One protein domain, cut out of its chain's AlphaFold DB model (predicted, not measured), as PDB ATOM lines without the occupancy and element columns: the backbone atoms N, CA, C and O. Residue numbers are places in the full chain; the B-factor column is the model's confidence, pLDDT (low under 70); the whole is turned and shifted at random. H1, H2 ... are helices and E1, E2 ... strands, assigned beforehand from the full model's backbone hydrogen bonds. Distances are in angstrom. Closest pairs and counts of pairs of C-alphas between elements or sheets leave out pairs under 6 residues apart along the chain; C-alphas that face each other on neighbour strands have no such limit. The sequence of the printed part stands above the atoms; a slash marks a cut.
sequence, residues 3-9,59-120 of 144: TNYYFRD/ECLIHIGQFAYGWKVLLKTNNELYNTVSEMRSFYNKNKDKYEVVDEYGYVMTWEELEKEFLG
ATOM      1  N   THR A   3     223.659 257.074 194.785       86.44
ATOM      2  CA  THR A   3     224.234 257.032 196.129       86.44
ATOM      3  C   THR A   3     225.112 255.796 196.249       86.44
ATOM      4  O   THR A   3     224.664 254.694 195.921       86.44
ATOM      5  N   ASN A   4     226.358 255.961 196.688       90.12
ATOM      6  CA  ASN A   4     227.253 254.840 196.971       90.12
ATOM      7  C   ASN A   4     227.090 254.334 198.409       90.12
ATOM      8  O   ASN A   4     226.810 255.118 199.312       90.12
ATOM      9  N   TYR A   5     227.309 253.035 198.607       90.94
ATOM     10  CA  TYR A   5     227.201 252.355 199.899       90.94
ATOM     11  C   TYR A   5     228.483 251.588 200.212       90.94
ATOM     12  O   TYR A   5     229.112 251.023 199.313       90.94
ATOM     13  N   TYR A   6     228.853 251.529 201.488       94.25
ATOM     14  CA  TYR A   6     230.121 250.975 201.951       94.25
ATOM     15  C   TYR A   6     229.958 250.199 203.256       94.25
ATOM     16  O   TYR A   6     229.127 250.544 204.097       94.25
ATOM     17  N   PHE A   7     230.810 249.195 203.468       95.50
ATOM     18  CA  PHE A   7     231.155 248.759 204.814       95.50
ATOM     19  C   PHE A   7     232.289 249.637 205.326       95.50
ATOM     20  O   PHE A   7     233.368 249.658 204.734       95.50
ATOM     21  N   ARG A   8     232.063 250.336 206.436       97.06
ATOM     22  CA  ARG A   8     233.061 251.190 207.079       97.06
ATOM     23  C   ARG A   8     233.671 250.494 208.287       97.06
ATOM     24  O   ARG A   8     232.938 250.060 209.173       97.06
ATOM     25  N   ASP A   9     234.999 250.387 208.328       97.06
ATOM     26  CA  ASP A   9     235.737 249.962 209.523       97.06
ATOM     27  C   ASP A   9     235.585 251.028 210.614       97.06
ATOM     28  O   ASP A   9     236.118 252.136 210.501       97.06
ATOM     29  N   GLU A  59     240.529 254.275 202.812       88.12
ATOM     30  CA  GLU A  59     241.102 252.976 203.206       88.12
ATOM     31  C   GLU A  59     240.256 252.225 204.250       88.12
ATOM     32  O   GLU A  59     240.410 251.018 204.440       88.12
ATOM     33  N   CYS A  60     239.353 252.927 204.939       93.00
ATOM     34  CA  CYS A  60     238.416 252.336 205.892       93.00
ATOM     35  C   CYS A  60     237.120 251.862 205.226       93.00
ATOM     36  O   CYS A  60     236.270 251.298 205.920       93.00
ATOM     37  N   LEU A  61     236.948 252.096 203.923       93.50
ATOM     38  CA  LEU A  61     235.718 251.821 203.194       93.50
ATOM     39  C   LEU A  61     235.886 250.623 202.256       93.50
ATOM     40  O   LEU A  61     236.745 250.588 201.379       93.50
ATOM     41  N   ILE A  62     234.993 249.647 202.393       92.88
ATOM     42  CA  ILE A  62     234.821 248.560 201.431       92.88
ATOM     43  C   ILE A  62     233.551 248.859 200.650       92.88
ATOM     44  O   ILE A  62     232.456 248.862 201.208       92.88
ATOM     45  N   HIS A  63     233.686 249.126 199.357       90.19
ATOM     46  CA  HIS A  63     232.552 249.520 198.528       90.19
ATOM     47  C   HIS A  63     231.589 248.349 198.273       90.19
ATOM     48  O   HIS A  63     231.986 247.292 197.784       90.19
ATOM     49  N   ILE A  64     230.319 248.555 198.627       88.12
ATOM     50  CA  ILE A  64     229.227 247.583 198.482       88.12
ATOM     51  C   ILE A  64     228.588 247.710 197.101       88.12
ATOM     52  O   ILE A  64     228.284 246.708 196.454       88.12
ATOM     53  N   GLY A  65     228.361 248.943 196.651       84.06
ATOM     54  CA  GLY A  65     227.626 249.203 195.424       84.06
ATOM     55  C   GLY A  65     227.057 250.613 195.343       84.06
ATOM     56  O   GLY A  65     227.347 251.476 196.173       84.06
ATOM     57  N   GLN A  66     226.236 250.837 194.322       84.81
ATOM     58  CA  GLN A  66     225.620 252.118 194.021       84.81
ATOM     59  C   GLN A  66     224.129 251.956 193.700       84.81
ATOM     60  O   GLN A  66     223.727 251.066 192.945       84.81
ATOM     61  N   PHE A  67     223.302 252.851 194.244       75.62
ATOM     62  CA  PHE A  67     221.875 252.942 193.946       75.62
ATOM     63  C   PHE A  67     221.563 254.228 193.196       75.62
ATOM     64  O   PHE A  67     221.825 255.312 193.702       75.62
ATOM     65  N   ALA A  68     220.951 254.140 192.019       69.62
ATOM     66  CA  ALA A  68     220.409 255.302 191.325       69.62
ATOM     67  C   ALA A  68     218.890 255.371 191.533       69.62
ATOM     68  O   ALA A  68     218.182 254.403 191.259       69.62
ATOM     69  N   TYR A  69     218.382 256.521 191.991       59.75
ATOM     70  CA  TYR A  69     216.949 256.715 192.245       59.75
ATOM     71  C   TYR A  69     216.112 256.377 190.995       59.75
ATOM     72  O   TYR A  69     216.262 257.011 189.948       59.75
ATOM     73  N   GLY A  70     215.241 255.368 191.106       54.28
ATOM     74  CA  GLY A  70     214.391 254.874 190.012       54.28
ATOM     75  C   GLY A  70     215.060 253.900 189.029       54.28
ATOM     76  O   GLY A  70     214.469 253.596 187.995       54.28
ATOM     77  N   TRP A  71     216.276 253.426 189.314       58.88
ATOM     78  CA  TRP A  71     217.064 252.529 188.460       58.88
ATOM     79  C   TRP A  71     217.516 251.266 189.208       58.88
ATOM     80  O   TRP A  71     217.260 251.088 190.397       58.88
ATOM     81  N   LYS A  72     218.172 250.357 188.475       66.69
ATOM     82  CA  LYS A  72     218.714 249.105 189.010       66.69
ATOM     83  C   LYS A  72     219.876 249.357 189.964       66.69
ATOM     84  O   LYS A  72     220.749 250.180 189.711       66.69
ATOM     85  N   VAL A  73     219.882 248.561 191.018       70.94
ATOM     86  CA  VAL A  73     220.937 248.448 192.018       70.94
ATOM     87  C   VAL A  73     222.188 247.835 191.392       70.94
ATOM     88  O   VAL A  73     222.104 246.767 190.780       70.94
ATOM     89  N   LEU A  74     223.334 248.495 191.560       75.56
ATOM     90  CA  LEU A  74     224.637 247.992 191.137       75.56
ATOM     91  C   LEU A  74     225.401 247.511 192.362       75.56
ATOM     92  O   LEU A  74     225.711 248.299 193.250       75.56
ATOM     93  N   LEU A  75     225.701 246.218 192.408       78.81
ATOM     94  CA  LEU A  75     226.517 245.622 193.458       78.81
ATOM     95  C   LEU A  75     227.954 245.496 192.960       78.81
ATOM     96  O   LEU A  75     228.196 245.127 191.812       78.81
ATOM     97  N   LYS A  76     228.911 245.786 193.833       76.19
ATOM     98  CA  LYS A  76     230.321 245.539 193.565       76.19
ATOM     99  C   LYS A  76     230.695 244.175 194.122       76.19
ATOM    100  O   LYS A  76     230.474 243.899 195.298       76.19
ATOM    101  N   THR A  77     231.250 243.312 193.281       73.06
ATOM    102  CA  THR A  77     231.820 242.041 193.734       73.06
ATOM    103  C   THR A  77     233.161 242.295 194.403       73.06
ATOM    104  O   THR A  77     233.946 243.124 193.942       73.06
ATOM    105  N   ASN A  78     233.446 241.560 195.471       78.19
ATOM    106  CA  ASN A  78     234.733 241.598 196.139       78.19
ATOM    107  C   ASN A  78     235.251 240.165 196.272       78.19
ATOM    108  O   ASN A  78     234.940 239.477 197.240       78.19
ATOM    109  N   ASN A  79     236.063 239.730 195.306       73.25
ATOM    110  CA  ASN A  79     236.536 238.346 195.204       73.25
ATOM    111  C   ASN A  79     237.244 237.824 196.470       73.25
ATOM    112  O   ASN A  79     237.338 236.611 196.651       73.25
ATOM    113  N   GLU A  80     237.727 238.712 197.342       80.75
ATOM    114  CA  GLU A  80     238.381 238.357 198.603       80.75
ATOM    115  C   GLU A  80     237.403 238.221 199.780       80.75
ATOM    116  O   GLU A  80     237.686 237.486 200.727       80.75
ATOM    117  N   LEU A  81     236.255 238.908 199.742       82.25
ATOM    118  CA  LEU A  81     235.330 239.021 200.878       82.25
ATOM    119  C   LEU A  81     233.943 238.420 200.612       82.25
ATOM    120  O   LEU A  81     233.383 237.775 201.500       82.25
ATOM    121  N   TYR A  82     233.374 238.656 199.427       79.38
ATOM    122  CA  TYR A  82     232.047 238.190 199.016       79.38
ATOM    123  C   TYR A  82     231.824 238.329 197.497       79.38
ATOM    124  O   TYR A  82     232.172 239.333 196.876       79.38
ATOM    125  N   ASN A  83     231.126 237.360 196.908       78.00
ATOM    126  CA  ASN A  83     230.722 237.355 195.498       78.00
ATOM    127  C   ASN A  83     229.199 237.360 195.308       78.00
ATOM    128  O   ASN A  83     228.706 237.634 194.216       78.00
ATOM    129  N   THR A  84     228.436 237.077 196.365       75.19
ATOM    130  CA  THR A  84     226.967 237.070 196.348       75.19
ATOM    131  C   THR A  84     226.384 237.920 197.475       75.19
ATOM    132  O   THR A  84     227.049 238.195 198.473       75.19
ATOM    133  N   VAL A  85     225.105 238.298 197.368       79.25
ATOM    134  CA  VAL A  85     224.383 239.012 198.443       79.25
ATOM    135  C   VAL A  85     224.316 238.176 199.727       79.25
ATOM    136  O   VAL A  85     224.458 238.709 200.825       79.25
ATOM    137  N   SER A  86     224.162 236.854 199.605       79.69
ATOM    138  CA  SER A  86     224.162 235.937 200.754       79.69
ATOM    139  C   SER A  86     225.523 235.902 201.464       79.69
ATOM    140  O   SER A  86     225.601 235.959 202.697       79.69
ATOM    141  N   GLU A  87     226.616 235.872 200.696       81.25
ATOM    142  CA  GLU A  87     227.975 235.963 201.239       81.25
ATOM    143  C   GLU A  87     228.237 237.333 201.866       81.25
ATOM    144  O   GLU A  87     228.799 237.399 202.954       81.25
ATOM    145  N   MET A  88     227.756 238.410 201.245       85.31
ATOM    146  CA  MET A  88     227.849 239.771 201.770       85.31
ATOM    147  C   MET A  88     227.111 239.917 203.110       85.31
ATOM    148  O   MET A  88     227.675 240.434 204.076       85.31
ATOM    149  N   ARG A  89     225.890 239.374 203.217       87.56
ATOM    150  CA  ARG A  89     225.127 239.299 204.475       87.56
ATOM    151  C   ARG A  89     225.883 238.514 205.538       87.56
ATOM    152  O   ARG A  89     225.950 238.913 206.700       87.56
ATOM    153  N   SER A  90     226.455 237.380 205.143       88.75
ATOM    154  CA  SER A  90     227.241 236.527 206.033       88.75
ATOM    155  C   SER A  90     228.506 237.234 206.519       88.75
ATOM    156  O   SER A  90     228.840 237.138 207.700       88.75
ATOM    157  N   PHE A  91     229.188 237.966 205.637       92.12
ATOM    158  CA  PHE A  91     230.339 238.801 205.961       92.12
ATOM    159  C   PHE A  91     229.959 239.884 206.973       92.12
ATOM    160  O   PHE A  91     230.601 239.974 208.022       92.12
ATOM    161  N   TYR A  92     228.889 240.640 206.712       92.50
ATOM    162  CA  TYR A  92     228.410 241.677 207.624       92.50
ATOM    163  C   TYR A  92     228.073 241.096 208.998       92.50
ATOM    164  O   TYR A  92     228.614 241.538 210.004       92.50
ATOM    165  N   ASN A  93     227.263 240.037 209.059       93.12
ATOM    166  CA  ASN A  93     226.842 239.451 210.333       93.12
ATOM    167  C   ASN A  93     228.009 238.909 211.168       93.12
ATOM    168  O   ASN A  93     227.993 239.039 212.392       93.12
ATOM    169  N   LYS A  94     229.027 238.327 210.521       96.06
ATOM    170  CA  LYS A  94     230.241 237.841 211.197       96.06
ATOM    171  C   LYS A  94     231.121 238.972 211.721       96.06
ATOM    172  O   LYS A  94     231.846 238.760 212.686       96.06
ATOM    173  N   ASN A  95     231.071 240.146 211.093       95.44
ATOM    174  CA  ASN A  95     231.967 241.259 211.392       95.44
ATOM    175  C   ASN A  95     231.232 242.537 211.827       95.44
ATOM    176  O   ASN A  95     231.829 243.609 211.810       95.44
ATOM    177  N   LYS A  96     229.964 242.443 212.242       93.19
ATOM    178  CA  LYS A  96     229.106 243.592 212.586       93.19
ATOM    179  C   LYS A  96     229.652 244.457 213.719       93.19
ATOM    180  O   LYS A  96     229.277 245.618 213.858       93.19
ATOM    181  N   ASP A  97     230.522 243.894 214.553       95.38
ATOM    182  CA  ASP A  97     231.172 244.635 215.628       95.38
ATOM    183  C   ASP A  97     232.260 245.554 215.058       95.38
ATOM    184  O   ASP A  97     232.387 246.690 215.510       95.38
ATOM    185  N   LYS A  98     232.951 245.114 213.997       96.62
ATOM    186  CA  LYS A  98     234.028 245.841 213.314       96.62
ATOM    187  C   LYS A  98     233.527 246.777 212.213       96.62
ATOM    188  O   LYS A  98     234.048 247.880 212.078       96.62
ATOM    189  N   TYR A  99     232.533 246.349 211.438       96.38
ATOM    190  CA  TYR A  99     232.013 247.098 210.295       96.38
ATOM    191  C   TYR A  99     230.588 247.590 210.527       96.38
ATOM    192  O   TYR A  99     229.794 246.959 211.223       96.38
ATOM    193  N   GLU A 100     230.265 248.719 209.915       96.69
ATOM    194  CA  GLU A 100     228.911 249.260 209.787       96.69
ATOM    195  C   GLU A 100     228.598 249.554 208.322       96.69
ATOM    196  O   GLU A 100     229.515 249.748 207.525       96.69
ATOM    197  N   VAL A 101     227.314 249.569 207.966       94.94
ATOM    198  CA  VAL A 101     226.876 249.968 206.625       94.94
ATOM    199  C   VAL A 101     226.651 251.472 206.619       94.94
ATOM    200  O   VAL A 101     225.948 251.993 207.486       94.94
ATOM    201  N   VAL A 102     227.243 252.156 205.644       95.31
ATOM    202  CA  VAL A 102     227.096 253.603 205.467       95.31
ATOM    203  C   VAL A 102     226.859 253.967 204.014       95.31
ATOM    204  O   VAL A 102     227.348 253.279 203.115       95.31
ATOM    205  N   ASP A 103     226.150 255.064 203.785       92.50
ATOM    206  CA  ASP A 103     226.143 255.719 202.480       92.50
ATOM    207  C   ASP A 103     227.323 256.700 202.319       92.50
ATOM    208  O   ASP A 103     228.088 256.959 203.252       92.50
ATOM    209  N   GLU A 104     227.480 257.263 201.120       90.06
ATOM    210  CA  GLU A 104     228.511 258.268 200.814       90.06
ATOM    211  C   GLU A 104     228.365 259.587 201.591       90.06
ATOM    212  O   GLU A 104     229.303 260.380 201.630       90.06
ATOM    213  N   TYR A 105     227.211 259.820 202.219       90.94
ATOM    214  CA  TYR A 105     226.945 260.982 203.067       90.94
ATOM    215  C   TYR A 105     227.211 260.685 204.553       90.94
ATOM    216  O   TYR A 105     227.067 261.569 205.400       90.94
ATOM    217  N   GLY A 106     227.630 259.457 204.880       90.75
ATOM    218  CA  GLY A 106     227.965 259.015 206.230       90.75
ATOM    219  C   GLY A 106     226.763 258.601 207.080       90.75
ATOM    220  O   GLY A 106     226.932 258.412 208.289       90.75
ATOM    221  N   TYR A 107     225.575 258.452 206.490       93.06
ATOM    222  CA  TYR A 107     224.406 257.922 207.184       93.06
ATOM    223  C   TYR A 107     224.610 256.434 207.479       93.06
ATOM    224  O   TYR A 107     224.794 255.628 206.568       93.06
ATOM    225  N   VAL A 108     224.601 256.082 208.767       95.19
ATOM    226  CA  VAL A 108     224.731 254.697 209.232       95.19
ATOM    227  C   VAL A 108     223.369 254.025 209.167       95.19
ATOM    228  O   VAL A 108     222.404 254.532 209.736       95.19
ATOM    229  N   MET A 109     223.324 252.859 208.534       92.69
ATOM    230  CA  MET A 109     222.111 252.065 208.379       92.69
ATOM    231  C   MET A 109     222.310 250.630 208.852       92.69
ATOM    232  O   MET A 109     223.416 250.086 208.902       92.69
ATOM    233  N   THR A 110     221.199 250.010 209.212       91.69
ATOM    234  CA  THR A 110     221.108 248.586 209.508       91.69
ATOM    235  C   THR A 110     221.157 247.759 208.226       91.69
ATOM    236  O   THR A 110     220.924 248.252 207.120       91.69
ATOM    237  N   TRP A 111     221.436 246.463 208.371       88.25
ATOM    238  CA  TRP A 111     221.360 245.544 207.237       88.25
ATOM    239  C   TRP A 111     219.935 245.445 206.697       88.25
ATOM    240  O   TRP A 111     219.744 245.332 205.497       88.25
ATOM    241  N   GLU A 112     218.933 245.518 207.570       87.31
ATOM    242  CA  GLU A 112     217.522 245.488 207.203       87.31
ATOM    243  C   GLU A 112     217.112 246.732 206.400       87.31
ATOM    244  O   GLU A 112     216.349 246.622 205.442       87.31
ATOM    245  N   GLU A 113     217.630 247.910 206.758       86.94
ATOM    246  CA  GLU A 113     217.449 249.144 205.981       86.94
ATOM    247  C   GLU A 113     218.142 249.044 204.625       86.94
ATOM    248  O   GLU A 113     217.508 249.325 203.610       86.94
ATOM    249  N   LEU A 114     219.381 248.537 204.584       85.06
ATOM    250  CA  LEU A 114     220.071 248.253 203.326       85.06
ATOM    251  C   LEU A 114     219.269 247.254 202.478       85.06
ATOM    252  O   LEU A 114     219.043 247.492 201.298       85.06
ATOM    253  N   GLU A 115     218.775 246.155 203.052       81.62
ATOM    254  CA  GLU A 115     217.946 245.189 202.329       81.62
ATOM    255  C   GLU A 115     216.677 245.849 201.794       81.62
ATOM    256  O   GLU A 115     216.336 245.644 200.637       81.62
ATOM    257  N   LYS A 116     215.994 246.676 202.581       77.50
ATOM    258  CA  LYS A 116     214.747 247.327 202.167       77.50
ATOM    259  C   LYS A 116     214.958 248.384 201.081       77.50
ATOM    260  O   LYS A 116     214.183 248.432 200.128       77.50
ATOM    261  N   GLU A 117     215.971 249.232 201.231       70.19
ATOM    262  CA  GLU A 117     216.258 250.333 200.306       70.19
ATOM    263  C   GLU A 117     216.972 249.861 199.040       70.19
ATOM    264  O   GLU A 117     216.757 250.418 197.966       70.19
ATOM    265  N   PHE A 118     217.796 248.819 199.151       68.50
ATOM    266  CA  PHE A 118     218.735 248.410 198.108       68.50
ATOM    267  C   PHE A 118     218.393 247.044 197.497       68.50
ATOM    268  O   PHE A 118     218.558 246.849 196.300       68.50
ATOM    269  N   LEU A 119     217.899 246.075 198.269       62.81
ATOM    270  CA  LEU A 119     217.664 244.703 197.780       62.81
ATOM    271  C   LEU A 119     216.175 244.394 197.540       62.81
ATOM    272  O   LEU A 119     215.848 243.592 196.668       62.81
ATOM    273  N   GLY A 120     215.271 245.079 198.240       55.44
ATOM    274  CA  GLY A 120     213.818 244.914 198.174       55.44
ATOM    275  C   GLY A 120     213.160 245.607 196.979       55.44
ATOM    276  O   GLY A 120     212.025 245.294 196.640       55.44
TER     277      GLY A 120
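Overview. This is residues 3 to 9 and 59 to 120 of the 144 residues of an uncharacterized protein of Bacillus sp. UMB0728 (UniProt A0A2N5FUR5). A small three-stranded sheet has two helices, H1 and H2, side by side over one face, while its other face is bare. A long loop, residues 69 to 84, leads from the end of E2 to H1. The 69 printed residues hold three named strands and two named helices, in the order E1, E2, H1, E3, H2; the sheet runs E2, E1, E3, antiparallel, and the class is mixed. The whole is compact, with a radius of gyration of the C-alphas of 11.1 A and spans of 31 by 24 by 23 A.

Along the chain. E1, residues 3 to 9, begins at C-alpha 3 (224.234, 257.032, 196.129) and is 19.0 A long. E2, residues 61 to 68, is 19.7 A long and bends by 57 degrees at residue 64. H1, residues 85 to 95, is 15.2 A long. E3 is residues 99 to 103, 13.0 A. H2, residues 111 to 119, 10.2 A, ends at C-alpha 119 (217.664, 244.703, 197.780).

Arrangement. E1 is the inner strand; N 5 and O 65 towards E2 are 2.9 A apart, and N 6 and O 102 towards E3 are 2.8 A apart, within hydrogen-bond range. E2, H1 and E3 form a split strand-helix-strand unit, two strands running the same way with E1 between them, and its crossover is right-handed. H1 and H2 are on the same face, at heights over the sheet of 10.1 A and 9.7 A. They are close but not clearly touching, the closest C-alphas, of Arg 89 and Trp 111, being 7.8 A apart, at a shallow tilt of 22 degrees, opposite ways. In H1 and H2 every O i to N i+4 pair is within hydrogen-bond range.

Size, cuts and confidence. The C-alphas of Gly 70 and Asp 97, the two farthest apart, are 32.3 A apart. Residues 10 to 58 are cut out, with 8.8 A between C-alphas 9 and 59. The link E2 to H1 is long. The pLDDT is under 70 at residues 68 to 72 and 118 to 120.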